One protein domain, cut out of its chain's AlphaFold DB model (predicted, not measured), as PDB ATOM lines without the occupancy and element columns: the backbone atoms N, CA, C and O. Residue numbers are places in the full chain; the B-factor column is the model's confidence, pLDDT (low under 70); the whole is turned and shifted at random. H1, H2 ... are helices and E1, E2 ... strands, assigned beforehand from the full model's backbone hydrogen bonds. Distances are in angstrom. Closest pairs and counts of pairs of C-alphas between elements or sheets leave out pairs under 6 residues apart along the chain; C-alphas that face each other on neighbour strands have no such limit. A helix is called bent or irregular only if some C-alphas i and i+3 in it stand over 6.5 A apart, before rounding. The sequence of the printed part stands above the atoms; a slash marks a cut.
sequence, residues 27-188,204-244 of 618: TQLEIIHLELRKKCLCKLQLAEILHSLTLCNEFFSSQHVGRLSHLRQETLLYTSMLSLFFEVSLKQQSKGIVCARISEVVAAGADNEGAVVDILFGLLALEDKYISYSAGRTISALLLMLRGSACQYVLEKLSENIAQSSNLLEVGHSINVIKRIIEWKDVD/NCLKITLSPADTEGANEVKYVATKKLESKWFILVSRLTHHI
ATOM      1  N   THR A  27     -86.343  66.189  77.423       90.94
ATOM      2  CA  THR A  27     -87.622  66.583  78.034       90.94
ATOM      3  C   THR A  27     -88.522  67.325  77.049       90.94
ATOM      4  O   THR A  27     -89.721  67.070  76.987       90.94
ATOM      5  N   GLN A  28     -87.952  68.216  76.237       91.81
ATOM      6  CA  GLN A  28     -88.696  68.955  75.216       91.81
ATOM      7  C   GLN A  28     -89.256  68.002  74.153       91.81
ATOM      8  O   GLN A  28     -90.411  68.127  73.744       91.81
ATOM      9  N   LEU A  29     -88.467  67.003  73.755       92.19
ATOM     10  CA  LEU A  29     -88.869  66.002  72.773       92.19
ATOM     11  C   LEU A  29     -89.993  65.089  73.286       92.19
ATOM     12  O   LEU A  29     -90.922  64.774  72.541       92.19
ATOM     13  N   GLU A  30     -89.951  64.711  74.567       92.94
ATOM     14  CA  GLU A  30     -91.023  63.960  75.234       92.94
ATOM     15  C   GLU A  30     -92.345  64.744  75.257       92.94
ATOM     16  O   GLU A  30     -93.405  64.164  75.007       92.94
ATOM     17  N   ILE A  31     -92.291  66.063  75.481       93.69
ATOM     18  CA  ILE A  31     -93.469  66.946  75.447       93.69
ATOM     19  C   ILE A  31     -94.069  67.001  74.034       93.69
ATOM     20  O   ILE A  31     -95.280  66.828  73.876       93.69
ATOM     21  N   ILE A  32     -93.236  67.191  73.004       93.25
ATOM     22  CA  ILE A  32     -93.682  67.198  71.599       93.25
ATOM     23  C   ILE A  32     -94.348  65.863  71.249       93.25
ATOM     24  O   ILE A  32     -95.457  65.832  70.714       93.25
ATOM     25  N   HIS A  33     -93.701  64.751  71.600       92.56
ATOM     26  CA  HIS A  33     -94.218  63.410  71.352       92.56
ATOM     27  C   HIS A  33     -95.564  63.160  72.062       92.56
ATOM     28  O   HIS A  33     -96.473  62.573  71.471       92.56
ATOM     29  N   LEU A  34     -95.737  63.641  73.299       92.44
ATOM     30  CA  LEU A  34     -96.992  63.516  74.046       92.44
ATOM     31  C   LEU A  34     -98.146  64.298  73.402       92.44
ATOM     32  O   LEU A  34     -99.271  63.796  73.352       92.44
ATOM     33  N   GLU A  35     -97.896  65.513  72.914       91.94
ATOM     34  CA  GLU A  35     -98.930  66.303  72.235       91.94
ATOM     35  C   GLU A  35     -99.257  65.733  70.841       91.94
ATOM     36  O   GLU A  35    -100.432  65.657  70.473       91.94
ATOM     37  N   LEU A  36     -98.276  65.180  70.116       91.81
ATOM     38  CA  LEU A  36     -98.523  64.479  68.848       91.81
ATOM     39  C   LEU A  36     -99.446  63.266  68.986       91.81
ATOM     40  O   LEU A  36    -100.259  63.024  68.095       91.81
ATOM     41  N   ARG A  37     -99.413  62.548  70.118       90.19
ATOM     42  CA  ARG A  37    -100.379  61.464  70.402       90.19
ATOM     43  C   ARG A  37    -101.827  61.958  70.446       90.19
ATOM     44  O   ARG A  37    -102.743  61.198  70.155       90.19
ATOM     45  N   LYS A  38    -102.037  63.241  70.751       89.81
ATOM     46  CA  LYS A  38    -103.348  63.912  70.703       89.81
ATOM     47  C   LYS A  38    -103.671  64.447  69.303       89.81
ATOM     48  O   LYS A  38    -104.641  65.180  69.141       89.81
ATOM     49  N   LYS A  39    -102.862  64.111  68.292       90.56
ATOM     50  CA  LYS A  39    -102.987  64.562  66.900       90.56
ATOM     51  C   LYS A  39    -102.948  66.101  66.760       90.56
ATOM     52  O   LYS A  39    -103.563  66.651  65.850       90.56
ATOM     53  N   CYS A  40    -102.273  66.826  67.659       92.75
ATOM     54  CA  CYS A  40    -102.258  68.295  67.666       92.75
ATOM     55  C   CYS A  40    -100.974  68.860  68.291       92.75
ATOM     56  O   CYS A  40    -100.510  68.351  69.302       92.75
ATOM     57  N   LEU A  41    -100.445  69.957  67.734       94.12
ATOM     58  CA  LEU A  41     -99.296  70.689  68.291       94.12
ATOM     59  C   LEU A  41     -99.627  72.126  68.738       94.12
ATOM     60  O   LEU A  41     -98.742  72.841  69.199       94.12
ATOM     61  N   CYS A  42    -100.885  72.572  68.647       92.56
ATOM     62  CA  CYS A  42    -101.267  73.972  68.893       92.56
ATOM     63  C   CYS A  42    -100.928  74.505  70.297       92.56
ATOM     64  O   CYS A  42    -100.864  75.718  70.470       92.56
ATOM     65  N   LYS A  43    -100.711  73.632  71.290       91.25
ATOM     66  CA  LYS A  43    -100.325  74.046  72.650       91.25
ATOM     67  C   LYS A  43     -98.874  74.507  72.774       91.25
ATOM     68  O   LYS A  43     -98.550  75.174  73.748       91.25
ATOM     69  N   LEU A  44     -98.021  74.138  71.825       92.69
ATOM     70  CA  LEU A  44     -96.604  74.483  71.821       92.69
ATOM     71  C   LEU A  44     -96.354  75.659  70.875       92.69
ATOM     72  O   LEU A  44     -97.075  75.850  69.882       92.69
ATOM     73  N   GLN A  45     -95.334  76.464  71.172       93.38
ATOM     74  CA  GLN A  45     -94.927  77.539  70.272       93.38
ATOM     75  C   GLN A  45     -94.091  76.980  69.115       93.38
ATOM     76  O   GLN A  45     -93.263  76.093  69.310       93.38
ATOM     77  N   LEU A  46     -94.263  77.529  67.906       91.69
ATOM     78  CA  LEU A  46     -93.484  77.107  66.734       91.69
ATOM     79  C   LEU A  46     -91.975  77.234  66.984       91.69
ATOM     80  O   LEU A  46     -91.229  76.313  66.673       91.69
ATOM     81  N   ALA A  47     -91.535  78.333  67.606       91.25
ATOM     82  CA  ALA A  47     -90.127  78.562  67.924       91.25
ATOM     83  C   ALA A  47     -89.547  77.495  68.870       91.25
ATOM     84  O   ALA A  47     -88.420  77.059  68.664       91.25
ATOM     85  N   GLU A  48     -90.314  77.035  69.863       91.44
ATOM     86  CA  GLU A  48     -89.887  75.987  70.805       91.44
ATOM     87  C   GLU A  48     -89.737  74.632  70.108       91.44
ATOM     88  O   GLU A  48     -88.757  73.917  70.338       91.44
ATOM     89  N   ILE A  49     -90.688  74.292  69.226       91.25
ATOM     90  CA  ILE A  49     -90.643  73.060  68.433       91.25
ATOM     91  C   ILE A  49     -89.422  73.089  67.513       91.25
ATOM     92  O   ILE A  49     -88.595  72.181  67.570       91.25
ATOM     93  N   LEU A  50     -89.281  74.143  66.703       90.88
ATOM     94  CA  LEU A  50     -88.186  74.259  65.742       90.88
ATOM     95  C   LEU A  50     -86.827  74.274  66.438       90.88
ATOM     96  O   LEU A  50     -85.940  73.543  66.021       90.88
ATOM     97  N   HIS A  51     -86.678  75.015  67.541       90.62
ATOM     98  CA  HIS A  51     -85.433  75.032  68.308       90.62
ATOM     99  C   HIS A  51     -85.063  73.639  68.837       90.62
ATOM    100  O   HIS A  51     -83.917  73.215  68.704       90.62
ATOM    101  N   SER A  52     -86.037  72.896  69.373       90.69
ATOM    102  CA  SER A  52     -85.811  71.530  69.862       90.69
ATOM    103  C   SER A  52     -85.404  70.579  68.732       90.69
ATOM    104  O   SER A  52     -84.497  69.768  68.910       90.69
ATOM    105  N   LEU A  53     -86.038  70.690  67.559       90.12
ATOM    106  CA  LEU A  53     -85.700  69.886  66.381       90.12
ATOM    107  C   LEU A  53     -84.316  70.236  65.822       90.12
ATOM    108  O   LEU A  53     -83.556  69.329  65.494       90.12
ATOM    109  N   THR A  54     -83.956  71.521  65.761       89.50
ATOM    110  CA  THR A  54     -82.624  71.971  65.331       89.50
ATOM    111  C   THR A  54     -81.535  71.442  66.258       89.50
ATOM    112  O   THR A  54     -80.577  70.852  65.770       89.50
ATOM    113  N   LEU A  55     -81.714  71.547  67.580       89.56
ATOM    114  CA  LEU A  55     -80.767  70.991  68.552       89.56
ATOM    115  C   LEU A  55     -80.615  69.471  68.407       89.56
ATOM    116  O   LEU A  55     -79.503  68.957  68.482       89.56
ATOM    117  N   CYS A  56     -81.714  68.743  68.178       89.31
ATOM    118  CA  CYS A  56     -81.656  67.309  67.887       89.31
ATOM    119  C   CYS A  56     -80.879  67.024  66.596       89.31
ATOM    120  O   CYS A  56     -80.027  66.139  66.590       89.31
ATOM    121  N   ASN A  57     -81.149  67.765  65.519       88.94
ATOM    122  CA  ASN A  57     -80.457  67.598  64.242       88.94
ATOM    123  C   ASN A  57     -78.957  67.845  64.382       88.94
ATOM    124  O   ASN A  57     -78.169  66.984  64.015       88.94
ATOM    125  N   GLU A  58     -78.551  68.961  64.987       88.38
ATOM    126  CA  GLU A  58     -77.140  69.269  65.249       88.38
ATOM    127  C   GLU A  58     -76.483  68.204  66.137       88.38
ATOM    128  O   GLU A  58     -75.365  67.750  65.867       88.38
ATOM    129  N   PHE A  59     -77.200  67.747  67.170       88.56
ATOM    130  CA  PHE A  59     -76.733  66.679  68.040       88.56
ATOM    131  C   PHE A  59     -76.498  65.383  67.265       88.56
ATOM    132  O   PHE A  59     -75.450  64.789  67.445       88.56
ATOM    133  N   PHE A  60     -77.411  64.935  66.400       87.88
ATOM    134  CA  PHE A  60     -77.233  63.674  65.670       87.88
ATOM    135  C   PHE A  60     -76.286  63.791  64.470       87.88
ATOM    136  O   PHE A  60     -75.512  62.866  64.236       87.88
ATOM    137  N   SER A  61     -76.280  64.917  63.752       86.00
ATOM    138  CA  SER A  61     -75.367  65.164  62.627       86.00
ATOM    139  C   SER A  61     -73.899  65.226  63.055       86.00
ATOM    140  O   SER A  61     -73.020  64.882  62.270       86.00
ATOM    141  N   SER A  62     -73.616  65.648  64.291       83.69
ATOM    142  CA  SER A  62     -72.248  65.735  64.825       83.69
ATOM    143  C   SER A  62     -71.704  64.418  65.393       83.69
ATOM    144  O   SER A  62     -70.514  64.327  65.702       83.69
ATOM    145  N   GLN A  63     -72.534  63.381  65.542       80.25
ATOM    146  CA  GLN A  63     -72.112  62.113  66.142       80.25
ATOM    147  C   GLN A  63     -71.647  61.127  65.076       80.25
ATOM    148  O   GLN A  63     -72.276  60.939  64.037       80.25
ATOM    149  N   HIS A  64     -70.569  60.405  65.375       75.06
ATOM    150  CA  HIS A  64     -70.175  59.258  64.566       75.06
ATOM    151  C   HIS A  64     -71.156  58.094  64.744       75.06
ATOM    152  O   HIS A  64     -71.618  57.820  65.853       75.06
ATOM    153  N   VAL A  65     -71.384  57.345  63.662       67.75
ATOM    154  CA  VAL A  65     -72.294  56.185  63.583       67.75
ATOM    155  C   VAL A  65     -72.088  55.191  64.739       67.75
ATOM    156  O   VAL A  65     -73.053  54.750  65.356       67.75
ATOM    157  N   GLY A  66     -70.836  54.913  65.125       64.38
ATOM    158  CA  GLY A  66     -70.515  54.007  66.238       64.38
ATOM    159  C   GLY A  66     -70.905  54.511  67.634       64.38
ATOM    160  O   GLY A  66     -70.999  53.714  68.560       64.38
ATOM    161  N   ARG A  67     -71.154  55.816  67.814       72.62
ATOM    162  CA  ARG A  67     -71.609  56.404  69.086       72.62
ATOM    163  C   ARG A  67     -73.133  56.447  69.196       72.62
ATOM    164  O   ARG A  67     -73.662  56.429  70.304       72.62
ATOM    165  N   LEU A  68     -73.830  56.468  68.059       73.06
ATOM    166  CA  LEU A  68     -75.295  56.475  67.989       73.06
ATOM    167  C   LEU A  68     -75.905  55.187  68.557       73.06
ATOM    168  O   LEU A  68     -76.957  55.235  69.187       73.06
ATOM    169  N   SER A  69     -75.211  54.052  68.423       69.88
ATOM    170  CA  SER A  69     -75.620  52.777  69.029       69.88
ATOM    171  C   SER A  69     -75.670  52.831  70.564       69.88
ATOM    172  O   SER A  69     -76.537  52.207  71.175       69.88
ATOM    173  N   HIS A  70     -74.790  53.612  71.198       76.69
ATOM    174  CA  HIS A  70     -74.771  53.808  72.651       76.69
ATOM    175  C   HIS A  70     -75.866  54.770  73.139       76.69
ATOM    176  O   HIS A  70     -76.284  54.682  74.290       76.69
ATOM    177  N   LEU A  71     -76.374  55.637  72.261       84.12
ATOM    178  CA  LEU A  71     -77.455  56.596  72.520       84.12
ATOM    179  C   LEU A  71     -78.814  56.018  72.110       84.12
ATOM    180  O   LEU A  71     -79.629  56.665  71.445       84.12
ATOM    181  N   ARG A  72     -79.046  54.744  72.444       88.56
ATOM    182  CA  ARG A  72     -80.205  53.993  71.957       88.56
ATOM    183  C   ARG A  72     -81.531  54.637  72.357       88.56
ATOM    184  O   ARG A  72     -82.445  54.686  71.540       88.56
ATOM    185  N   GLN A  73     -81.663  55.115  73.594       89.75
ATOM    186  CA  GLN A  73     -82.923  55.693  74.075       89.75
ATOM    187  C   GLN A  73     -83.218  57.035  73.404       89.75
ATOM    188  O   GLN A  73     -84.340  57.268  72.965       89.75
ATOM    189  N   GLU A  74     -82.207  57.891  73.289       90.69
ATOM    190  CA  GLU A  74     -82.278  59.206  72.657       90.69
ATOM    191  C   GLU A  74     -82.611  59.072  71.167       90.69
ATOM    192  O   GLU A  74     -83.517  59.734  70.663       90.69
ATOM    193  N   THR A  75     -81.938  58.146  70.480       91.38
ATOM    194  CA  THR A  75     -82.152  57.863  69.054       91.38
ATOM    195  C   THR A  75     -83.547  57.296  68.794       91.38
ATOM    196  O   THR A  75     -84.227  57.704  67.849       91.38
ATOM    197  N   LEU A  76     -84.016  56.371  69.640       92.56
ATOM    198  CA  LEU A  76     -85.369  55.827  69.523       92.56
ATOM    199  C   LEU A  76     -86.432  56.881  69.826       92.56
ATOM    200  O   LEU A  76     -87.427  56.932  69.111       92.56
ATOM    201  N   LEU A  77     -86.231  57.741  70.830       93.31
ATOM    202  CA  LEU A  77     -87.154  58.838  71.126       93.31
ATOM    203  C   LEU A  77     -87.248  59.804  69.940       93.31
ATOM    204  O   LEU A  77     -88.352  60.162  69.533       93.31
ATOM    205  N   TYR A  78     -86.108  60.171  69.357       93.44
ATOM    206  CA  TYR A  78     -86.051  61.062  68.204       93.44
ATOM    207  C   TYR A  78     -86.732  60.477  66.967       93.44
ATOM    208  O   TYR A  78     -87.653  61.086  66.424       93.44
ATOM    209  N   THR A  79     -86.347  59.265  66.567       93.31
ATOM    210  CA  THR A  79     -86.945  58.599  65.400       93.31
ATOM    211  C   THR A  79     -88.425  58.283  65.606       93.31
ATOM    212  O   THR A  79     -89.215  58.486  64.693       93.31
ATOM    213  N   SER A  80     -88.846  57.870  66.806       92.62
ATOM    214  CA  SER A  80     -90.266  57.616  67.094       92.62
ATOM    215  C   SER A  80     -91.093  58.898  67.057       92.62
ATOM    216  O   SER A  80     -92.212  58.888  66.550       92.62
ATOM    217  N   MET A  81     -90.549  60.011  67.563       94.44
ATOM    218  CA  MET A  81     -91.198  61.319  67.483       94.44
ATOM    219  C   MET A  81     -91.353  61.761  66.025       94.44
ATOM    220  O   MET A  81     -92.460  62.128  65.637       94.44
ATOM    221  N   LEU A  82     -90.299  61.652  65.204       94.06
ATOM    222  CA  LEU A  82     -90.371  61.968  63.774       94.06
ATOM    223  C   LEU A  82     -91.360  61.061  63.033       94.06
ATOM    224  O   LEU A  82     -92.193  61.554  62.278       94.06
ATOM    225  N   SER A  83     -91.307  59.747  63.271       93.19
ATOM    226  CA  SER A  83     -92.242  58.787  62.676       93.19
ATOM    227  C   SER A  83     -93.683  59.158  63.017       93.19
ATOM    228  O   SER A  83     -94.517  59.237  62.121       93.19
ATOM    229  N   LEU A  84     -93.976  59.443  64.292       92.81
ATOM    230  CA  LEU A  84     -95.313  59.853  64.720       92.81
ATOM    231  C   LEU A  84     -95.720  61.192  64.097       92.81
ATOM    232  O   LEU A  84     -96.863  61.346  63.680       92.81
ATOM    233  N   PHE A  85     -94.800  62.157  64.022       93.69
ATOM    234  CA  PHE A  85     -95.046  63.451  63.393       93.69
ATOM    235  C   PHE A  85     -95.466  63.288  61.929       93.69
ATOM    236  O   PHE A  85     -96.505  63.821  61.534       93.69
ATOM    237  N   PHE A  86     -94.716  62.513  61.142       91.94
ATOM    238  CA  PHE A  86     -95.030  62.274  59.733       91.94
ATOM    239  C   PHE A  86     -96.308  61.450  59.555       91.94
ATOM    240  O   PHE A  86     -97.156  61.823  58.753       91.94
ATOM    241  N   GLU A  87     -96.520  60.392  60.341       89.81
ATOM    242  CA  GLU A  87     -97.744  59.580  60.271       89.81
ATOM    243  C   GLU A  87     -99.004  60.390  60.630       89.81
ATOM    244  O   GLU A  87    -100.027  60.285  59.950       89.81
ATOM    245  N   VAL A  88     -98.947  61.227  61.674       90.56
ATOM    246  CA  VAL A  88    -100.062  62.114  62.049       90.56
ATOM    247  C   VAL A  88    -100.316  63.151  60.959       90.56
ATOM    248  O   VAL A  88    -101.474  63.411  60.640       90.56
ATOM    249  N   SER A  89     -99.256  63.725  60.390       90.00
ATOM    250  CA  SER A  89     -99.358  64.712  59.311       90.00
ATOM    251  C   SER A  89    -100.002  64.101  58.068       90.00
ATOM    252  O   SER A  89    -100.998  64.637  57.592       90.00
ATOM    253  N   LEU A  90     -99.528  62.930  57.626       87.50
ATOM    254  CA  LEU A  90    -100.086  62.171  56.502       87.50
ATOM    255  C   LEU A  90    -101.568  61.843  56.698       87.50
ATOM    256  O   LEU A  90    -102.380  62.137  55.826       87.50
ATOM    257  N   LYS A  91    -101.941  61.280  57.856       85.81
ATOM    258  CA  LYS A  91    -103.342  60.926  58.152       85.81
ATOM    259  C   LYS A  91    -104.262  62.144  58.212       85.81
ATOM    260  O   LYS A  91    -105.455  62.035  57.954       85.81
ATOM    261  N   GLN A  92    -103.743  63.299  58.617       87.88
ATOM    262  CA  GLN A  92    -104.506  64.545  58.593       87.88
ATOM    263  C   GLN A  92    -104.644  65.097  57.174       87.88
ATOM    264  O   GLN A  92    -105.707  65.610  56.824       87.88
ATOM    265  N   GLN A  93    -103.591  64.959  56.365       84.81
ATOM    266  CA  GLN A  93    -103.588  65.339  54.959       84.81
ATOM    267  C   GLN A  93    -104.606  64.522  54.162       84.81
ATOM    268  O   GLN A  93    -105.437  65.121  53.491       84.81
ATOM    269  N   SER A  94    -104.631  63.193  54.313       81.56
ATOM    270  CA  SER A  94    -105.591  62.332  53.599       81.56
ATOM    271  C   SER A  94    -107.050  62.618  53.975       81.56
ATOM    272  O   SER A  94    -107.942  62.521  53.140       81.56
ATOM    273  N   LYS A  95    -107.304  63.064  55.215       82.69
ATOM    274  CA  LYS A  95    -108.634  63.514  55.672       82.69
ATOM    275  C   LYS A  95    -108.989  64.947  55.249       82.69
ATOM    276  O   LYS A  95    -110.086  65.409  55.552       82.69
ATOM    277  N   GLY A  96    -108.064  65.679  54.626       84.81
ATOM    278  CA  GLY A  96    -108.243  67.075  54.221       84.81
ATOM    279  C   GLY A  96    -108.344  68.081  55.377       84.81
ATOM    280  O   GLY A  96    -108.690  69.239  55.147       84.81
ATOM    281  N   ILE A  97    -108.060  67.676  56.623       87.50
ATOM    282  CA  ILE A  97    -108.160  68.530  57.820       87.50
ATOM    283  C   ILE A  97    -106.884  68.402  58.654       87.50
ATOM    284  O   ILE A  97    -106.668  67.407  59.350       87.50
ATOM    285  N   VAL A  98    -106.071  69.459  58.659       90.50
ATOM    286  CA  VAL A  98    -104.747  69.477  59.295       90.50
ATOM    287  C   VAL A  98    -104.689  70.460  60.457       90.50
ATOM    288  O   VAL A  98    -105.289  71.529  60.433       90.50
ATOM    289  N   CYS A  99    -103.960  70.105  61.511       93.94
ATOM    290  CA  CYS A  99    -103.625  71.020  62.594       93.94
ATOM    291  C   CYS A  99    -102.715  72.142  62.070       93.94
ATOM    292  O   CYS A  99    -101.645  71.871  61.526       93.94
ATOM    293  N   ALA A 100    -103.088  73.402  62.303       93.00
ATOM    294  CA  ALA A 100    -102.352  74.565  61.812       93.00
ATOM    295  C   ALA A 100    -100.881  74.557  62.244       93.00
ATOM    296  O   ALA A 100     -99.996  74.759  61.421       93.00
ATOM    297  N   ARG A 101    -100.602  74.213  63.510       94.31
ATOM    298  CA  ARG A 101     -99.218  74.124  63.995       94.31
ATOM    299  C   ARG A 101     -98.431  73.005  63.312       94.31
ATOM    300  O   ARG A 101     -97.250  73.182  63.057       94.31
ATOM    301  N   ILE A 102     -99.059  71.865  63.019       92.94
ATOM    302  CA  ILE A 102     -98.392  70.774  62.291       92.94
ATOM    303  C   ILE A 102     -98.032  71.249  60.879       92.94
ATOM    304  O   ILE A 102     -96.891  71.091  60.463       92.94
ATOM    305  N   SER A 103     -98.967  71.910  60.191       91.19
ATOM    306  CA  SER A 103     -98.727  72.494  58.867       91.19
ATOM    307  C   SER A 103     -97.592  73.531  58.878       91.19
ATOM    308  O   SER A 103     -96.717  73.479  58.017       91.19
ATOM    309  N   GLU A 104     -97.536  74.407  59.886       92.06
ATOM    310  CA  GLU A 104     -96.431  75.363  60.065       92.06
ATOM    311  C   GLU A 104     -95.075  74.670  60.272       92.06
ATOM    312  O   GLU A 104     -94.073  75.108  59.712       92.06
ATOM    313  N   VAL A 105     -95.030  73.591  61.063       91.25
ATOM    314  CA  VAL A 105     -93.794  72.827  61.299       91.25
ATOM    315  C   VAL A 105     -93.335  72.119  60.025       91.25
ATOM    316  O   VAL A 105     -92.143  72.143  59.740       91.25
ATOM    317  N   VAL A 106     -94.250  71.543  59.233       89.19
ATOM    318  CA  VAL A 106     -93.914  70.953  57.922       89.19
ATOM    319  C   VAL A 106     -93.335  72.021  56.991       89.19
ATOM    320  O   VAL A 106     -92.266  71.817  56.423       89.19
ATOM    321  N   ALA A 107     -93.981  73.187  56.892       87.50
ATOM    322  CA  ALA A 107     -93.514  74.280  56.040       87.50
ATOM    323  C   ALA A 107     -92.132  74.813  56.457       87.50
ATOM    324  O   ALA A 107     -91.293  75.079  55.602       87.50
ATOM    325  N   ALA A 108     -91.874  74.945  57.761       86.31
ATOM    326  CA  ALA A 108     -90.572  75.365  58.281       86.31
ATOM    327  C   ALA A 108     -89.499  74.263  58.197       86.31
ATOM    328  O   ALA A 108     -88.306  74.560  58.171       86.31
ATOM    329  N   GLY A 109     -89.912  72.993  58.176       80.25
ATOM    330  CA  GLY A 109     -89.029  71.838  58.046       80.25
ATOM    331  C   GLY A 109     -88.449  71.664  56.643       80.25
ATOM    332  O   GLY A 109     -87.366  71.091  56.540       80.25
ATOM    333  N   ALA A 110     -89.112  72.203  55.611       76.56
ATOM    334  CA  ALA A 110     -88.742  72.057  54.200       76.56
ATOM    335  C   ALA A 110     -87.276  72.427  53.899       76.56
ATOM    336  O   ALA A 110     -86.594  71.734  53.147       76.56
ATOM    337  N   ASP A 111     -86.754  73.472  54.546       71.31
ATOM    338  CA  ASP A 111     -85.371  73.931  54.349       71.31
ATOM    339  C   ASP A 111     -84.321  73.006  55.005       71.31
ATOM    340  O   ASP A 111     -83.153  73.016  54.621       71.31
ATOM    341  N   ASN A 112     -84.725  72.184  55.983       74.56
ATOM    342  CA  ASN A 112     -83.849  71.298  56.763       74.56
ATOM    343  C   ASN A 112     -84.035  69.805  56.437       74.56
ATOM    344  O   ASN A 112     -83.422  68.953  57.088       74.56
ATOM    345  N   GLU A 113     -84.858  69.464  55.440       79.69
ATOM    346  CA  GLU A 113     -85.179  68.075  55.084       79.69
ATOM    347  C   GLU A 113     -83.926  67.246  54.776       79.69
ATOM    348  O   GLU A 113     -83.820  66.108  55.228       79.69
ATOM    349  N   GLY A 114     -82.941  67.828  54.081       82.56
ATOM    350  CA  GLY A 114     -81.696  67.139  53.723       82.56
ATOM    351  C   GLY A 114     -80.915  66.623  54.937       82.56
ATOM    352  O   GLY A 114     -80.498  65.467  54.957       82.56
ATOM    353  N   ALA A 115     -80.791  67.437  55.992       84.75
ATOM    354  CA  ALA A 115     -80.077  67.044  57.207       84.75
ATOM    355  C   ALA A 115     -80.786  65.891  57.937       84.75
ATOM    356  O   ALA A 115     -80.141  64.935  58.369       84.75
ATOM    357  N   VAL A 116     -82.119  65.953  58.035       89.12
ATOM    358  CA  VAL A 116     -82.929  64.882  58.641       89.12
ATOM    359  C   VAL A 116     -82.796  63.594  57.833       89.12
ATOM    360  O   VAL A 116     -82.590  62.527  58.407       89.12
ATOM    361  N   VAL A 117     -82.867  63.689  56.504       90.25
ATOM    362  CA  VAL A 117     -82.682  62.559  55.591       90.25
ATOM    363  C   VAL A 117     -81.319  61.898  55.811       90.25
ATOM    364  O   VAL A 117     -81.261  60.681  55.984       90.25
ATOM    365  N   ASP A 118     -80.233  62.668  55.861       89.56
ATOM    366  CA  ASP A 118     -78.889  62.117  56.052       89.56
ATOM    367  C   ASP A 118     -78.707  61.447  57.417       89.56
ATOM    368  O   ASP A 118     -78.140  60.352  57.485       89.56
ATOM    369  N   ILE A 119     -79.263  62.032  58.488       91.25
ATOM    370  CA  ILE A 119     -79.311  61.383  59.807       91.25
ATOM    371  C   ILE A 119     -80.040  60.040  59.695       91.25
ATOM    372  O   ILE A 119     -79.514  59.014  60.123       91.25
ATOM    373  N   LEU A 120     -81.235  60.018  59.096       92.75
ATOM    374  CA  LEU A 120     -82.048  58.807  58.989       92.75
ATOM    375  C   LEU A 120     -81.362  57.707  58.168       92.75
ATOM    376  O   LEU A 120     -81.437  56.544  58.560       92.75
ATOM    377  N   PHE A 121     -80.656  58.045  57.085       91.69
ATOM    378  CA  PHE A 121     -79.843  57.077  56.337       91.69
ATOM    379  C   PHE A 121     -78.676  56.536  57.171       91.69
ATOM    380  O   PHE A 121     -78.430  55.331  57.156       91.69
ATOM    381  N   GLY A 122     -78.007  57.385  57.959       89.88
ATOM    382  CA  GLY A 122     -76.982  56.938  58.907       89.88
ATOM    383  C   GLY A 122     -77.531  55.956  59.950       89.88
ATOM    384  O   GLY A 122     -76.885  54.958  60.266       89.88
ATOM    385  N   LEU A 123     -78.754  56.194  60.436       91.44
ATOM    386  CA  LEU A 123     -79.448  55.307  61.374       91.44
ATOM    387  C   LEU A 123     -79.936  54.003  60.726       91.44
ATOM    388  O   LEU A 123     -79.996  52.970  61.394       91.44
ATOM    389  N   LEU A 124     -80.264  54.030  59.433       90.50
ATOM    390  CA  LEU A 124     -80.710  52.866  58.663       90.50
ATOM    391  C   LEU A 124     -79.627  51.779  58.568       90.50
ATOM    392  O   LEU A 124     -79.950  50.596  58.481       90.50
ATOM    393  N   ALA A 125     -78.355  52.186  58.591       86.94
ATOM    394  CA  ALA A 125     -77.195  51.307  58.472       86.94
ATOM    395  C   ALA A 125     -76.725  50.694  59.810       86.94
ATOM    396  O   ALA A 125     -75.775  49.908  59.811       86.94
ATOM    397  N   LEU A 126     -77.359  51.043  60.938       89.19
ATOM    398  CA  LEU A 126     -76.993  50.540  62.265       89.19
ATOM    399  C   LEU A 126     -77.440  49.087  62.491       89.19
ATOM    400  O   LEU A 126     -78.497  48.662  62.034       89.19
ATOM    401  N   GLU A 127     -76.664  48.351  63.289       87.06
ATOM    402  CA  GLU A 127     -76.969  46.963  63.678       87.06
ATOM    403  C   GLU A 127     -78.163  46.842  64.641       87.06
ATOM    404  O   GLU A 127     -78.792  45.783  64.735       87.06
ATOM    405  N   ASP A 128     -78.506  47.913  65.368       90.12
ATOM    406  CA  ASP A 128     -79.663  47.900  66.263       90.12
ATOM    407  C   ASP A 128     -80.964  47.855  65.451       90.12
ATOM    408  O   ASP A 128     -81.455  48.870  64.951       90.12
ATOM    409  N   LYS A 129     -81.553  46.656  65.393       88.69
ATOM    410  CA  LYS A 129     -82.786  46.362  64.655       88.69
ATOM    411  C   LYS A 129     -83.964  47.285  64.972       88.69
ATOM    412  O   LYS A 129     -84.857  47.409  64.141       88.69
ATOM    413  N   TYR A 130     -84.024  47.880  66.166       90.25
ATOM    414  CA  TYR A 130     -85.118  48.780  66.533       90.25
ATOM    415  C   TYR A 130     -84.884  50.174  65.962       90.25
ATOM    416  O   TYR A 130     -85.820  50.786  65.448       90.25
ATOM    417  N   ILE A 131     -83.639  50.655  66.014       92.38
ATOM    418  CA  ILE A 131     -83.261  51.955  65.457       92.38
ATOM    419  C   ILE A 131     -83.397  51.929  63.936       92.38
ATOM    420  O   ILE A 131     -84.083  52.784  63.382       92.38
ATOM    421  N   SER A 132     -82.824  50.927  63.267       91.69
ATOM    422  CA  SER A 132     -82.871  50.829  61.806       91.69
ATOM    423  C   SER A 132     -84.300  50.632  61.283       91.69
ATOM    424  O   SER A 132     -84.701  51.240  60.289       91.69
ATOM    425  N   TYR A 133     -85.130  49.858  61.995       90.94
ATOM    426  CA  TYR A 133     -86.555  49.724  61.688       90.94
ATOM    427  C   TYR A 133     -87.317  51.046  61.859       90.94
ATOM    428  O   TYR A 133     -88.090  51.414  60.970       90.94
ATOM    429  N   SER A 134     -87.096  51.761  62.969       92.38
ATOM    430  CA  SER A 134     -87.719  53.063  63.255       92.38
ATOM    431  C   SER A 134     -87.305  54.123  62.228       92.38
ATOM    432  O   SER A 134     -88.154  54.833  61.686       92.38
ATOM    433  N   ALA A 135     -86.018  54.167  61.870       94.44
ATOM    434  CA  ALA A 135     -85.498  55.028  60.814       94.44
ATOM    435  C   ALA A 135     -86.164  54.713  59.470       94.44
ATOM    436  O   ALA A 135     -86.696  55.611  58.826       94.44
ATOM    437  N   GLY A 136     -86.251  53.435  59.084       94.44
ATOM    438  CA  GLY A 136     -86.940  53.027  57.860       94.44
ATOM    439  C   GLY A 136     -88.424  53.419  57.844       94.44
ATOM    440  O   GLY A 136     -88.924  53.894  56.827       94.44
ATOM    441  N   ARG A 137     -89.144  53.274  58.964       92.62
ATOM    442  CA  ARG A 137     -90.533  53.762  59.072       92.62
ATOM    443  C   ARG A 137     -90.620  55.273  58.889       92.62
ATOM    444  O   ARG A 137     -91.440  55.736  58.104       92.62
ATOM    445  N   THR A 138     -89.728  56.005  59.546       94.56
ATOM    446  CA  THR A 138     -89.651  57.465  59.459       94.56
ATOM    447  C   THR A 138     -89.385  57.924  58.025       94.56
ATOM    448  O   THR A 138     -90.101  58.787  57.534       94.56
ATOM    449  N   ILE A 139     -88.426  57.305  57.321       95.00
ATOM    450  CA  ILE A 139     -88.134  57.604  55.908       95.00
ATOM    451  C   ILE A 139     -89.354  57.311  55.028       95.00
ATOM    452  O   ILE A 139     -89.672  58.106  54.151       95.00
ATOM    453  N   SER A 140     -90.057  56.199  55.268       94.12
ATOM    454  CA  SER A 140     -91.249  55.830  54.487       94.12
ATOM    455  C   SER A 140     -92.363  56.872  54.642       94.12
ATOM    456  O   SER A 140     -92.942  57.306  53.652       94.12
ATOM    457  N   ALA A 141     -92.635  57.302  55.879       91.50
ATOM    458  CA  ALA A 141     -93.641  58.322  56.166       91.50
ATOM    459  C   ALA A 141     -93.225  59.704  55.629       91.50
ATOM    460  O   ALA A 141     -94.035  60.403  55.029       91.50
ATOM    461  N   LEU A 142     -91.951  60.076  55.770       91.56
ATOM    462  CA  LEU A 142     -91.415  61.306  55.190       91.56
ATOM    463  C   LEU A 142     -91.590  61.318  53.662       91.56
ATOM    464  O   LEU A 142     -92.130  62.276  53.122       91.56
ATOM    465  N   LEU A 143     -91.206  60.238  52.972       91.38
ATOM    466  CA  LEU A 143     -91.287  60.124  51.511       91.38
ATOM    467  C   LEU A 143     -92.691  60.351  50.950       91.38
ATOM    468  O   LEU A 143     -92.813  60.948  49.888       91.38
ATOM    469  N   LEU A 144     -93.730  59.909  51.660       88.88
ATOM    470  CA  LEU A 144     -95.123  60.105  51.249       88.88
ATOM    471  C   LEU A 144     -95.572  61.576  51.349       88.88
ATOM    472  O   LEU A 144     -96.493  61.983  50.637       88.88
ATOM    473  N   MET A 145     -94.910  62.377  52.193       84.88
ATOM    474  CA  MET A 145     -95.142  63.822  52.288       84.88
ATOM    475  C   MET A 145     -94.275  64.638  51.323       84.88
ATOM    476  O   MET A 145     -94.699  65.714  50.898       84.88
ATOM    477  N   LEU A 146     -93.071  64.155  50.993       84.75
ATOM    478  CA  LEU A 146     -92.120  64.860  50.131       84.75
ATOM    479  C   LEU A 146     -92.659  65.054  48.705       84.75
ATOM    480  O   LEU A 146     -93.375  64.214  48.162       84.75
ATOM    481  N   ARG A 147     -92.237  66.153  48.069       80.25
ATOM    482  CA  ARG A 147     -92.565  66.508  46.677       80.25
ATOM    483  C   ARG A 147     -91.299  66.820  45.880       80.25
ATOM    484  O   ARG A 147     -90.277  67.214  46.442       80.25
ATOM    485  N   GLY A 148     -91.369  66.675  44.558       83.31
ATOM    486  CA  GLY A 148     -90.334  67.164  43.641       83.31
ATOM    487  C   GLY A 148     -88.948  66.527  43.826       83.31
ATOM    488  O   GLY A 148     -88.811  65.309  43.953       83.31
ATOM    489  N   SER A 149     -87.898  67.354  43.792       85.12
ATOM    490  CA  SER A 149     -86.495  66.909  43.753       85.12
ATOM    491  C   SER A 149     -86.039  66.172  45.016       85.12
ATOM    492  O   SER A 149     -85.250  65.235  44.906       85.12
ATOM    493  N   ALA A 150     -86.551  66.539  46.195       86.06
ATOM    494  CA  ALA A 150     -86.215  65.873  47.455       86.06
ATOM    495  C   ALA A 150     -86.687  64.409  47.461       86.06
ATOM    496  O   ALA A 150     -85.915  63.503  47.777       86.06
ATOM    497  N   CYS A 151     -87.925  64.166  47.017       90.31
ATOM    498  CA  CYS A 151     -88.472  62.818  46.849       90.31
ATOM    499  C   CYS A 151     -87.615  61.986  45.877       90.31
ATOM    500  O   CYS A 151     -87.211  60.865  46.195       90.31
ATOM    501  N   GLN A 152     -87.262  62.565  44.721       91.94
ATOM    502  CA  GLN A 152     -86.416  61.894  43.731       91.94
ATOM    503  C   GLN A 152     -85.029  61.547  44.278       91.94
ATOM    504  O   GLN A 152     -84.548  60.446  44.026       91.94
ATOM    505  N   TYR A 153     -84.403  62.453  45.034       91.81
ATOM    506  CA  TYR A 153     -83.088  62.229  45.639       91.81
ATOM    507  C   TYR A 153     -83.102  61.062  46.634       91.81
ATOM    508  O   TYR A 153     -82.261  60.166  46.555       91.81
ATOM    509  N   VAL A 154     -84.082  61.031  47.544       94.00
ATOM    510  CA  VAL A 154     -84.189  59.964  48.550       94.00
ATOM    511  C   VAL A 154     -84.459  58.609  47.887       94.00
ATOM    512  O   VAL A 154     -83.825  57.615  48.246       94.00
ATOM    513  N   LEU A 155     -85.357  58.556  46.895       95.50
ATOM    514  CA  LEU A 155     -85.649  57.325  46.150       95.50
ATOM    515  C   LEU A 155     -84.460  56.854  45.304       95.50
ATOM    516  O   LEU A 155     -84.215  55.649  45.223       95.50
ATOM    517  N   GLU A 156     -83.689  57.777  44.719       95.50
ATOM    518  CA  GLU A 156     -82.441  57.449  44.025       95.50
ATOM    519  C   GLU A 156     -81.468  56.765  44.991       95.50
ATOM    520  O   GLU A 156     -81.078  55.626  44.738       95.50
ATOM    521  N   LYS A 157     -81.191  57.387  46.143       94.62
ATOM    522  CA  LYS A 157     -80.285  56.858  47.175       94.62
ATOM    523  C   LYS A 157     -80.729  55.484  47.689       94.62
ATOM    524  O   LYS A 157     -79.917  54.568  47.781       94.62
ATOM    525  N   LEU A 158     -82.030  55.285  47.941       96.81
ATOM    526  CA  LEU A 158     -82.574  53.969  48.305       96.81
ATOM    527  C   LEU A 158     -82.339  52.935  47.197       96.81
ATOM    528  O   LEU A 158     -81.880  51.831  47.474       96.81
ATOM    529  N   SER A 159     -82.628  53.279  45.941       96.69
ATOM    530  CA  SER A 159     -82.442  52.357  44.815       96.69
ATOM    531  C   SER A 159     -80.964  52.013  44.565       96.69
ATOM    532  O   SER A 159     -80.644  50.868  44.239       96.69
ATOM    533  N   GLU A 160     -80.050  52.968  44.760       95.75
ATOM    534  CA  GLU A 160     -78.600  52.761  44.689       95.75
ATOM    535  C   GLU A 160     -78.102  51.854  45.811       95.75
ATOM    536  O   GLU A 160     -77.358  50.909  45.541       95.75
ATOM    537  N   ASN A 161     -78.586  52.056  47.040       95.19
ATOM    538  CA  ASN A 161     -78.275  51.183  48.167       95.19
ATOM    539  C   ASN A 161     -78.640  49.727  47.855       95.19
ATOM    540  O   ASN A 161     -77.813  48.829  48.024       95.19
ATOM    541  N   ILE A 162     -79.840  49.483  47.315       96.25
ATOM    542  CA  ILE A 162     -80.285  48.131  46.945       96.25
ATOM    543  C   ILE A 162     -79.419  47.547  45.820       96.25
ATOM    544  O   ILE A 162     -79.097  46.356  45.840       96.25
ATOM    545  N   ALA A 163     -78.991  48.363  44.856       95.38
ATOM    546  CA  ALA A 163     -78.191  47.902  43.726       95.38
ATOM    547  C   ALA A 163     -76.718  47.633  44.087       95.38
ATOM    548  O   ALA A 163     -76.160  46.640  43.618       95.38
ATOM    549  N   GLN A 164     -76.095  48.472  44.923       94.38
ATOM    550  CA  GLN A 164     -74.632  48.544  45.043       94.38
ATOM    551  C   GLN A 164     -74.082  48.381  46.469       94.38
ATOM    552  O   GLN A 164     -72.952  47.915  46.611       94.38
ATOM    553  N   SER A 165     -74.839  48.708  47.527       93.25
ATOM    554  CA  SER A 165     -74.290  48.716  48.899       93.25
ATOM    555  C   SER A 165     -73.847  47.325  49.347       93.25
ATOM    556  O   SER A 165     -74.601  46.362  49.212       93.25
ATOM    557  N   SER A 166     -72.645  47.197  49.911       91.94
ATOM    558  CA  SER A 166     -72.151  45.946  50.502       91.94
ATOM    559  C   SER A 166     -72.788  45.634  51.862       91.94
ATOM    560  O   SER A 166     -72.754  44.482  52.297       91.94
ATOM    561  N   ASN A 167     -73.408  46.624  52.515       91.12
ATOM    562  CA  ASN A 167     -74.066  46.457  53.804       91.12
ATOM    563  C   ASN A 167     -75.458  45.825  53.625       91.12
ATOM    564  O   ASN A 167     -76.414  46.469  53.195       91.12
ATOM    565  N   LEU A 168     -75.592  44.550  53.998       91.62
ATOM    566  CA  LEU A 168     -76.845  43.802  53.857       91.62
ATOM    567  C   LEU A 168     -77.989  44.365  54.714       91.62
ATOM    568  O   LEU A 168     -79.153  44.215  54.337       91.62
ATOM    569  N   LEU A 169     -77.703  45.001  55.855       89.81
ATOM    570  CA  LEU A 169     -78.737  45.635  56.680       89.81
ATOM    571  C   LEU A 169     -79.328  46.837  55.950       89.81
ATOM    572  O   LEU A 169     -80.542  46.913  55.775       89.81
ATOM    573  N   GLU A 170     -78.468  47.716  55.443       91.00
ATOM    574  CA  GLU A 170     -78.877  48.889  54.672       91.00
ATOM    575  C   GLU A 170     -79.690  48.495  53.431       91.00
ATOM    576  O   GLU A 170     -80.750  49.072  53.178       91.00
ATOM    577  N   VAL A 171     -79.250  47.466  52.696       94.88
ATOM    578  CA  VAL A 171     -79.991  46.910  51.550       94.88
ATOM    579  C   VAL A 171     -81.380  46.435  51.987       94.88
ATOM    580  O   VAL A 171     -82.388  46.846  51.413       94.88
ATOM    581  N   GLY A 172     -81.449  45.588  53.018       94.62
ATOM    582  CA  GLY A 172     -82.708  45.031  53.512       94.62
ATOM    583  C   GLY A 172     -83.680  46.108  53.993       94.62
ATOM    584  O   GLY A 172     -84.871  46.061  53.686       94.62
ATOM    585  N   HIS A 173     -83.190  47.114  54.715       95.00
ATOM    586  CA  HIS A 173     -84.020  48.221  55.172       95.00
ATOM    587  C   HIS A 173     -84.467  49.128  54.023       95.00
ATOM    588  O   HIS A 173     -85.639  49.496  53.995       95.00
ATOM    589  N   SER A 174     -83.604  49.405  53.041       96.69
ATOM    590  CA  SER A 174     -83.961  50.196  51.854       96.69
ATOM    591  C   SER A 174     -85.081  49.533  51.044       96.69
ATOM    592  O   SER A 174     -86.045  50.198  50.669       96.69
ATOM    593  N   ILE A 175     -85.023  48.207  50.865       97.44
ATOM    594  CA  ILE A 175     -86.104  47.424  50.239       97.44
ATOM    595  C   ILE A 175     -87.418  47.604  51.006       97.44
ATOM    596  O   ILE A 175     -88.460  47.863  50.407       97.44
ATOM    597  N   ASN A 176     -87.377  47.491  52.335       96.12
ATOM    598  CA  ASN A 176     -88.571  47.607  53.172       96.12
ATOM    599  C   ASN A 176     -89.168  49.023  53.172       96.12
ATOM    600  O   ASN A 176     -90.384  49.158  53.295       96.12
ATOM    601  N   VAL A 177     -88.347  50.070  53.029       96.44
ATOM    602  CA  VAL A 177     -88.836  51.446  52.841       96.44
ATOM    603  C   VAL A 177     -89.630  51.551  51.542       96.44
ATOM    604  O   VAL A 177     -90.781  51.978  51.571       96.44
ATOM    605  N   ILE A 178     -89.058  51.101  50.421       96.81
ATOM    606  CA  ILE A 178     -89.748  51.156  49.125       96.81
ATOM    607  C   ILE A 178     -91.020  50.301  49.151       96.81
ATOM    608  O   ILE A 178     -92.071  50.756  48.713       96.81
ATOM    609  N   LYS A 179     -90.965  49.104  49.745       96.06
ATOM    610  CA  LYS A 179     -92.133  48.228  49.897       96.06
ATOM    611  C   LYS A 179     -93.292  48.931  50.606       96.06
ATOM    612  O   LYS A 179     -94.409  48.894  50.108       96.06
ATOM    613  N   ARG A 180     -93.028  49.633  51.715       93.56
ATOM    614  CA  ARG A 180     -94.062  50.390  52.446       93.56
ATOM    615  C   ARG A 180     -94.696  51.497  51.615       93.56
ATOM    616  O   ARG A 180     -95.876  51.758  51.788       93.56
ATOM    617  N   ILE A 181     -93.931  52.140  50.733       93.38
ATOM    618  CA  ILE A 181     -94.455  53.162  49.817       93.38
ATOM    619  C   ILE A 181     -95.394  52.517  48.802       93.38
ATOM    620  O   ILE A 181     -96.497  53.012  48.597       93.38
ATOM    621  N   ILE A 182     -94.981  51.397  48.201       93.31
ATOM    622  CA  ILE A 182     -95.791  50.660  47.221       93.31
ATOM    623  C   ILE A 182     -97.091  50.138  47.853       93.31
ATOM    624  O   ILE A 182     -98.164  50.294  47.272       93.31
ATOM    625  N   GLU A 183     -97.015  49.589  49.068       91.44
ATOM    626  CA  GLU A 183     -98.161  49.037  49.804       91.44
ATOM    627  C   GLU A 183     -99.058  50.097  50.459       91.44
ATOM    628  O   GLU A 183    -100.122  49.752  50.972       91.44
ATOM    629  N   TRP A 184     -98.658  51.372  50.461       88.31
ATOM    630  CA  TRP A 184     -99.409  52.420  51.145       88.31
ATOM    631  C   TRP A 184    -100.812  52.610  50.551       88.31
ATOM    632  O   TRP A 184    -100.986  52.595  49.329       88.31
ATOM    633  N   LYS A 185    -101.815  52.826  51.407       81.50
ATOM    634  CA  LYS A 185    -103.210  53.076  51.023       81.50
ATOM    635  C   LYS A 185    -103.749  54.281  51.791       81.50
ATOM    636  O   LYS A 185    -103.442  54.444  52.967       81.50
ATOM    637  N   ASP A 186    -104.576  55.088  51.127       62.94
ATOM    638  CA  ASP A 186    -105.185  56.303  51.697       62.94
ATOM    639  C   ASP A 186    -106.146  56.023  52.868       62.94
ATOM    640  O   ASP A 186    -106.403  56.905  53.691       62.94
ATOM    641  N   VAL A 187    -106.678  54.799  52.955       56.53
ATOM    642  CA  VAL A 187    -107.783  54.439  53.851       56.53
ATOM    643  C   VAL A 187    -107.429  53.178  54.641       56.53
ATOM    644  O   VAL A 187    -107.701  52.061  54.209       56.53
ATOM    645  N   ASP A 188    -106.831  53.370  55.816       51.69
ATOM    646  CA  ASP A 188    -106.771  52.372  56.897       51.69
ATOM    647  C   ASP A 188    -107.994  52.540  57.831       51.69
ATOM    648  O   ASP A 188    -107.830  52.645  59.044       51.69
ATOM    649  N   ASN A 204    -109.752  72.446  71.008       83.56
ATOM    650  CA  ASN A 204    -108.951  73.667  70.931       83.56
ATOM    651  C   ASN A 204    -107.886  73.648  69.812       83.56
ATOM    652  O   ASN A 204    -107.006  74.508  69.789       83.56
ATOM    653  N   CYS A 205    -107.916  72.660  68.915       88.81
ATOM    654  CA  CYS A 205    -107.027  72.600  67.759       88.81
ATOM    655  C   CYS A 205    -107.449  73.635  66.707       88.81
ATOM    656  O   CYS A 205    -108.597  73.633  66.260       88.81
ATOM    657  N   LEU A 206    -106.509  74.470  66.260       91.25
ATOM    658  CA  LEU A 206    -106.694  75.291  65.064       91.25
ATOM    659  C   LEU A 206    -106.570  74.390  63.833       91.25
ATOM    660  O   LEU A 206    -105.530  73.757  63.641       91.25
ATOM    661  N   LYS A 207    -107.630  74.318  63.025       90.56
ATOM    662  CA  LYS A 207    -107.729  73.422  61.866       90.56
ATOM    663  C   LYS A 207    -107.618  74.208  60.562       90.56
ATOM    664  O   LYS A 207    -108.209  75.275  60.434       90.56
ATOM    665  N   ILE A 208    -106.887  73.648  59.607       89.19
ATOM    666  CA  ILE A 208    -106.779  74.105  58.224       89.19
ATOM    667  C   ILE A 208    -107.444  73.043  57.350       89.19
ATOM    668  O   ILE A 208    -107.118  71.861  57.461       89.19
ATOM    669  N   THR A 209    -108.378  73.464  56.502       86.25
ATOM    670  CA  THR A 209    -108.985  72.599  55.486       86.25
ATOM    671  C   THR A 209    -108.161  72.692  54.212       86.25
ATOM    672  O   THR A 209    -107.924  73.792  53.712       86.25
ATOM    673  N   LEU A 210    -107.705  71.546  53.722       82.62
ATOM    674  CA  LEU A 210    -106.913  71.443  52.504       82.62
ATOM    675  C   LEU A 210    -107.801  71.400  51.262       82.62
ATOM    676  O   LEU A 210    -108.954  70.963  51.323       82.62
ATOM    677  N   SER A 211    -107.252  71.843  50.131       77.88
ATOM    678  CA  SER A 211    -107.898  71.624  48.842       77.88
ATOM    679  C   SER A 211    -107.682  70.171  48.383       77.88
ATOM    680  O   SER A 211    -106.700  69.551  48.789       77.88
ATOM    681  N   PRO A 212    -108.540  69.618  47.508       68.31
ATOM    682  CA  PRO A 212    -108.349  68.268  46.965       68.31
ATOM    683  C   PRO A 212    -107.005  68.072  46.237       68.31
ATOM    684  O   PRO A 212    -106.465  66.972  46.209       68.31
ATOM    685  N   ALA A 213    -106.426  69.140  45.680       65.25
ATOM    686  CA  ALA A 213    -105.112  69.077  45.038       65.25
ATOM    687  C   ALA A 213    -103.972  68.833  46.046       65.25
ATOM    688  O   ALA A 213    -102.934  68.284  45.686       65.25
ATOM    689  N   ASP A 214    -104.169  69.198  47.315       66.12
ATOM    690  CA  ASP A 214    -103.169  69.045  48.377       66.12
ATOM    691  C   ASP A 214    -103.199  67.646  49.028       66.12
ATOM    692  O   ASP A 214    -102.392  67.366  49.919       66.12
ATOM    693  N   THR A 215    -104.126  66.772  48.607       65.75
ATOM    694  CA  THR A 215    -104.331  65.431  49.183       65.75
ATOM    695  C   THR A 215    -103.796  64.278  48.319       65.75
ATOM    696  O   THR A 215    -103.536  63.204  48.847       65.75
ATOM    697  N   GLU A 216    -103.550  64.474  47.016       61.38
ATOM    698  CA  GLU A 216    -103.239  63.394  46.044       61.38
ATOM    699  C   GLU A 216    -101.754  62.993  45.964       61.38
ATOM    700  O   GLU A 216    -101.175  62.723  44.910       61.38
ATOM    701  N   GLY A 217    -101.104  62.941  47.116       67.25
ATOM    702  CA  GLY A 217     -99.661  62.882  47.180       67.25
ATOM    703  C   GLY A 217     -98.999  61.530  46.911       67.25
ATOM    704  O   GLY A 217     -97.916  61.443  46.327       67.25
ATOM    705  N   ALA A 218     -99.598  60.449  47.388       76.88
ATOM    706  CA  ALA A 218     -98.892  59.175  47.473       76.88
ATOM    707  C   ALA A 218     -98.715  58.476  46.120       76.88
ATOM    708  O   ALA A 218     -97.715  57.785  45.915       76.88
ATOM    709  N   ASN A 219     -99.644  58.676  45.182       83.00
ATOM    710  CA  ASN A 219     -99.576  58.062  43.853       83.00
ATOM    711  C   ASN A 219     -98.373  58.571  43.050       83.00
ATOM    712  O   ASN A 219     -97.709  57.785  42.376       83.00
ATOM    713  N   GLU A 220     -98.034  59.858  43.182       86.38
ATOM    714  CA  GLU A 220     -96.830  60.440  42.580       86.38
ATOM    715  C   GLU A 220     -95.562  59.751  43.108       86.38
ATOM    716  O   GLU A 220     -94.704  59.326  42.335       86.38
ATOM    717  N   VAL A 221     -95.466  59.571  44.430       90.25
ATOM    718  CA  VAL A 221     -94.304  58.946  45.080       90.25
ATOM    719  C   VAL A 221     -94.172  57.479  44.670       90.25
ATOM    720  O   VAL A 221     -93.068  57.030  44.354       90.25
ATOM    721  N   LYS A 222     -95.289  56.739  44.611       91.31
ATOM    722  CA  LYS A 222     -95.320  55.363  44.091       91.31
ATOM    723  C   LYS A 222     -94.814  55.301  42.656       91.31
ATOM    724  O   LYS A 222     -93.940  54.492  42.364       91.31
ATOM    725  N   TYR A 223     -95.308  56.178  41.782       91.25
ATOM    726  CA  TYR A 223     -94.874  56.237  40.388       91.25
ATOM    727  C   TYR A 223     -93.363  56.482  40.270       91.25
ATOM    728  O   TYR A 223     -92.666  55.741  39.573       91.25
ATOM    729  N   VAL A 224     -92.822  57.466  41.000       92.94
ATOM    730  CA  VAL A 224     -91.377  57.751  40.995       92.94
ATOM    731  C   VAL A 224     -90.580  56.552  41.514       92.94
ATOM    732  O   VAL A 224     -89.592  56.167  40.889       92.94
ATOM    733  N   ALA A 225     -91.007  55.930  42.618       94.62
ATOM    734  CA  ALA A 225     -90.342  54.755  43.182       94.62
ATOM    735  C   ALA A 225     -90.299  53.598  42.173       94.62
ATOM    736  O   ALA A 225     -89.238  53.012  41.943       94.62
ATOM    737  N   THR A 226     -91.425  53.333  41.513       94.81
ATOM    738  CA  THR A 226     -91.551  52.307  40.480       94.81
ATOM    739  C   THR A 226     -90.615  52.568  39.300       94.81
ATOM    740  O   THR A 226     -89.854  51.676  38.931       94.81
ATOM    741  N   LYS A 227     -90.555  53.801  38.775       95.00
ATOM    742  CA  LYS A 227     -89.648  54.153  37.664       95.00
ATOM    743  C   LYS A 227     -88.170  54.000  38.025       95.00
ATOM    744  O   LYS A 227     -87.366  53.567  37.198       95.00
ATOM    745  N   LYS A 228     -87.788  54.329  39.264       95.19
ATOM    746  CA  LYS A 228     -86.409  54.131  39.739       95.19
ATOM    747  C   LYS A 228     -86.047  52.650  39.817       95.19
ATOM    748  O   LYS A 228     -84.959  52.277  39.376       95.19
ATOM    749  N   LEU A 229     -86.955  51.810  40.314       96.75
ATOM    750  CA  LEU A 229     -86.756  50.361  40.346       96.75
ATOM    751  C   LEU A 229     -86.703  49.752  38.942       96.75
ATOM    752  O   LEU A 229     -85.790  48.973  38.673       96.75
ATOM    753  N   GLU A 230     -87.619  50.146  38.053       95.69
ATOM    754  CA  GLU A 230     -87.689  49.710  36.650       95.69
ATOM    755  C   GLU A 230     -86.335  49.904  35.952       95.69
ATOM    756  O   GLU A 230     -85.759  48.957  35.419       95.69
ATOM    757  N   SER A 231     -85.737  51.096  36.076       95.25
ATOM    758  CA  SER A 231     -84.452  51.417  35.435       95.25
ATOM    759  C   SER A 231     -83.266  50.542  35.876       95.25
ATOM    760  O   SER A 231     -82.271  50.432  35.160       95.25
ATOM    761  N   LYS A 232     -83.353  49.916  37.057       95.81
ATOM    762  CA  LYS A 232     -82.286  49.100  37.660       95.81
ATOM    763  C   LYS A 232     -82.663  47.622  37.759       95.81
ATOM    764  O   LYS A 232     -81.862  46.827  38.254       95.81
ATOM    765  N   TRP A 233     -83.846  47.238  37.285       97.00
ATOM    766  CA  TRP A 233     -84.474  45.958  37.597       97.00
ATOM    767  C   TRP A 233     -83.597  44.746  37.268       97.00
ATOM    768  O   TRP A 233     -83.350  43.897  38.126       97.00
ATOM    769  N   PHE A 234     -83.011  44.724  36.072       96.12
ATOM    770  CA  PHE A 234     -82.100  43.664  35.640       96.12
ATOM    771  C   PHE A 234     -80.922  43.438  36.608       96.12
ATOM    772  O   PHE A 234     -80.556  42.295  36.909       96.12
ATOM    773  N   ILE A 235     -80.323  44.523  37.112       96.38
ATOM    774  CA  ILE A 235     -79.200  44.472  38.059       96.38
ATOM    775  C   ILE A 235     -79.691  43.918  39.399       96.38
ATOM    776  O   ILE A 235     -79.043  43.046  39.981       96.38
ATOM    777  N   LEU A 236     -80.858  44.379  39.859       97.06
ATOM    778  CA  LEU A 236     -81.466  43.945  41.115       97.06
ATOM    779  C   LEU A 236     -81.785  42.441  41.110       97.06
ATOM    780  O   LEU A 236     -81.377  41.724  42.027       97.06
ATOM    781  N   VAL A 237     -82.426  41.939  40.051       96.94
ATOM    782  CA  VAL A 237     -82.746  40.510  39.893       96.94
ATOM    783  C   VAL A 237     -81.480  39.658  39.783       96.94
ATOM    784  O   VAL A 237     -81.388  38.583  40.385       96.94
ATOM    785  N   SER A 238     -80.462  40.135  39.061       96.25
ATOM    786  CA  SER A 238     -79.172  39.437  38.952       96.25
ATOM    787  C   SER A 238     -78.474  39.330  40.313       96.25
ATOM    788  O   SER A 238     -77.956  38.270  40.673       96.25
ATOM    789  N   ARG A 239     -78.530  40.398  41.115       95.44
ATOM    790  CA  ARG A 239     -77.986  40.425  42.475       95.44
ATOM    791  C   ARG A 239     -78.751  39.496  43.422       95.44
ATOM    792  O   ARG A 239     -78.121  38.759  44.178       95.44
ATOM    793  N   LEU A 240     -80.084  39.483  43.359       95.88
ATOM    794  CA  LEU A 240     -80.918  38.541  44.113       95.88
ATOM    795  C   LEU A 240     -80.550  37.091  43.784       95.88
ATOM    796  O   LEU A 240     -80.311  36.293  44.686       95.88
ATOM    797  N   THR A 241     -80.471  36.768  42.492       95.44
ATOM    798  CA  THR A 241     -80.122  35.429  41.992       95.44
ATOM    799  C   THR A 241     -78.771  34.981  42.553       95.44
ATOM    800  O   THR A 241     -78.640  33.866  43.050       95.44
ATOM    801  N   HIS A 242     -77.776  35.873  42.558       95.06
ATOM    802  CA  HIS A 242     -76.468  35.599  43.150       95.06
ATOM    803  C   HIS A 242     -76.542  35.326  44.663       95.06
ATOM    804  O   HIS A 242     -75.902  34.393  45.153       95.06
ATOM    805  N   HIS A 243     -77.349  36.091  45.407       94.06
ATOM    806  CA  HIS A 243     -77.558  35.869  46.845       94.06
ATOM    807  C   HIS A 243     -78.273  34.553  47.155       94.06
ATOM    808  O   HIS A 243     -77.936  33.919  48.152       94.06
ATOM    809  N   ILE A 244     -79.216  34.127  46.309       94.69
ATOM    810  CA  ILE A 244     -79.890  32.825  46.433       94.69
ATOM    811  C   ILE A 244     -78.902  31.683  46.160       94.69
ATOM    812  O   ILE A 244     -78.854  30.729  46.932       94.69
TER     813      ILE A 244
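What this domain is: This is residues 27 to 188 and 204 to 244 of the 618 residues of the protein "Protein lines" of Armadillidium vulgare (UniProt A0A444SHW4). This mostly helical body has H6 in the middle, with H4, H5b and H8 packed on it; H1 packs on H4, H2 on both arms of the bent H5, and H7 and H9a on H8. A two-strand ribbon, E1 and E2, lies at one end and the arm H9b at the other. The 203 printed residues include nine named helices and two named strands, in the order H1 H2 H3 H4 E1 H5 H6 H7 H8 E2 H9, with E1 and E2 antiparallel. The whole is compact, with a radius of gyration of the C-alphas of 17.2 A and spans of 57 by 43 by 28 A.

How they stand to each other: Begin at E1, residues 97 to 99, and E2, residues 207 to 209, antiparallel neighbours at 146 degrees, where N 98 and O 208 are 2.9 A apart, within hydrogen-bond range. H4, residues 72 to 94, touches H6, residues 129 to 145, the same way at a shallow tilt of 27 degrees; their closest C-alphas, of Ser 83 and Thr 138, are 4.3 A apart. H5, residues 100 to 124, assigned as one helix by its hydrogen bonds, is bent, with C-alphas 111 and 114 7.7 A apart; its arms H5a, residues 100 to 111, and H5b, residues 114 to 124, are about perpendicular at 89 degrees. H5a is itself irregular: C-alphas 108 and 111 are 6.7 A apart. H5b and H6 form a helical hairpin, closest at the C-alphas of Leu 124 and Ser 132, 4.3 A. With H7, residues 148 to 164, they make an up-and-down bundle, each running against the one before. H8, residues 168 to 183, touches H6, closest at the C-alphas of Ser 140 and Val 177, 5.3 A. H9, residues 217 to 244, likewise assigned as one helix, is bent, with C-alphas 231 and 234 8.1 A apart; H9a, residues 217 to 231, touches H7 at Leu 155 and Ala 225, closest C-alphas 6.1 A, and H9b, residues 234 to 244, touches H7 at Ala 163 and Leu 236, 5.8 A. H1, residues 27 to 36, touches H4, closest at the C-alphas of His 33 and Met 81, 5.3 A. H2, residues 46 to 61, touches H5a with residues 46 to 50 alone, and H3, residues 65 to 68, only just touches H5b, with 3 pairs of C-alphas within 8 A. Helix packing is mostly crossed, with 3 of 13 tilted touching pairs shallow. Every O i to N i+4 pair is within hydrogen-bond range in H1, H2, H4, H5b, H7, H8 and H9b, against 7 of 8 in H5a, 12 of 13 in H6 and 10 of 11 in H9a; H3 is too short for one.

Where its parts are: Find C-alpha 27 at (-87.622, 66.583, 78.034), where H1 begins. H4 runs 32.4 A from C-alpha 72 to C-alpha 94 at (-105.591, 62.332, 53.599); H6 is 24.7 A long and H7 24.4 A. H9b ends at C-alpha 244, (-79.890, 32.825, 46.433).

The domain as a whole: The C-alphas of Asn 204 and His 242 are the two farthest apart, 57.2 A. Residues 189 to 203 are not printed, and C-alphas 188 and 204 are 25.6 A apart across that cut. Of the links printed whole, none is long. Model confidence is under 70 at residues 65 to 66, 69, 186 to 188 and 212 to 217.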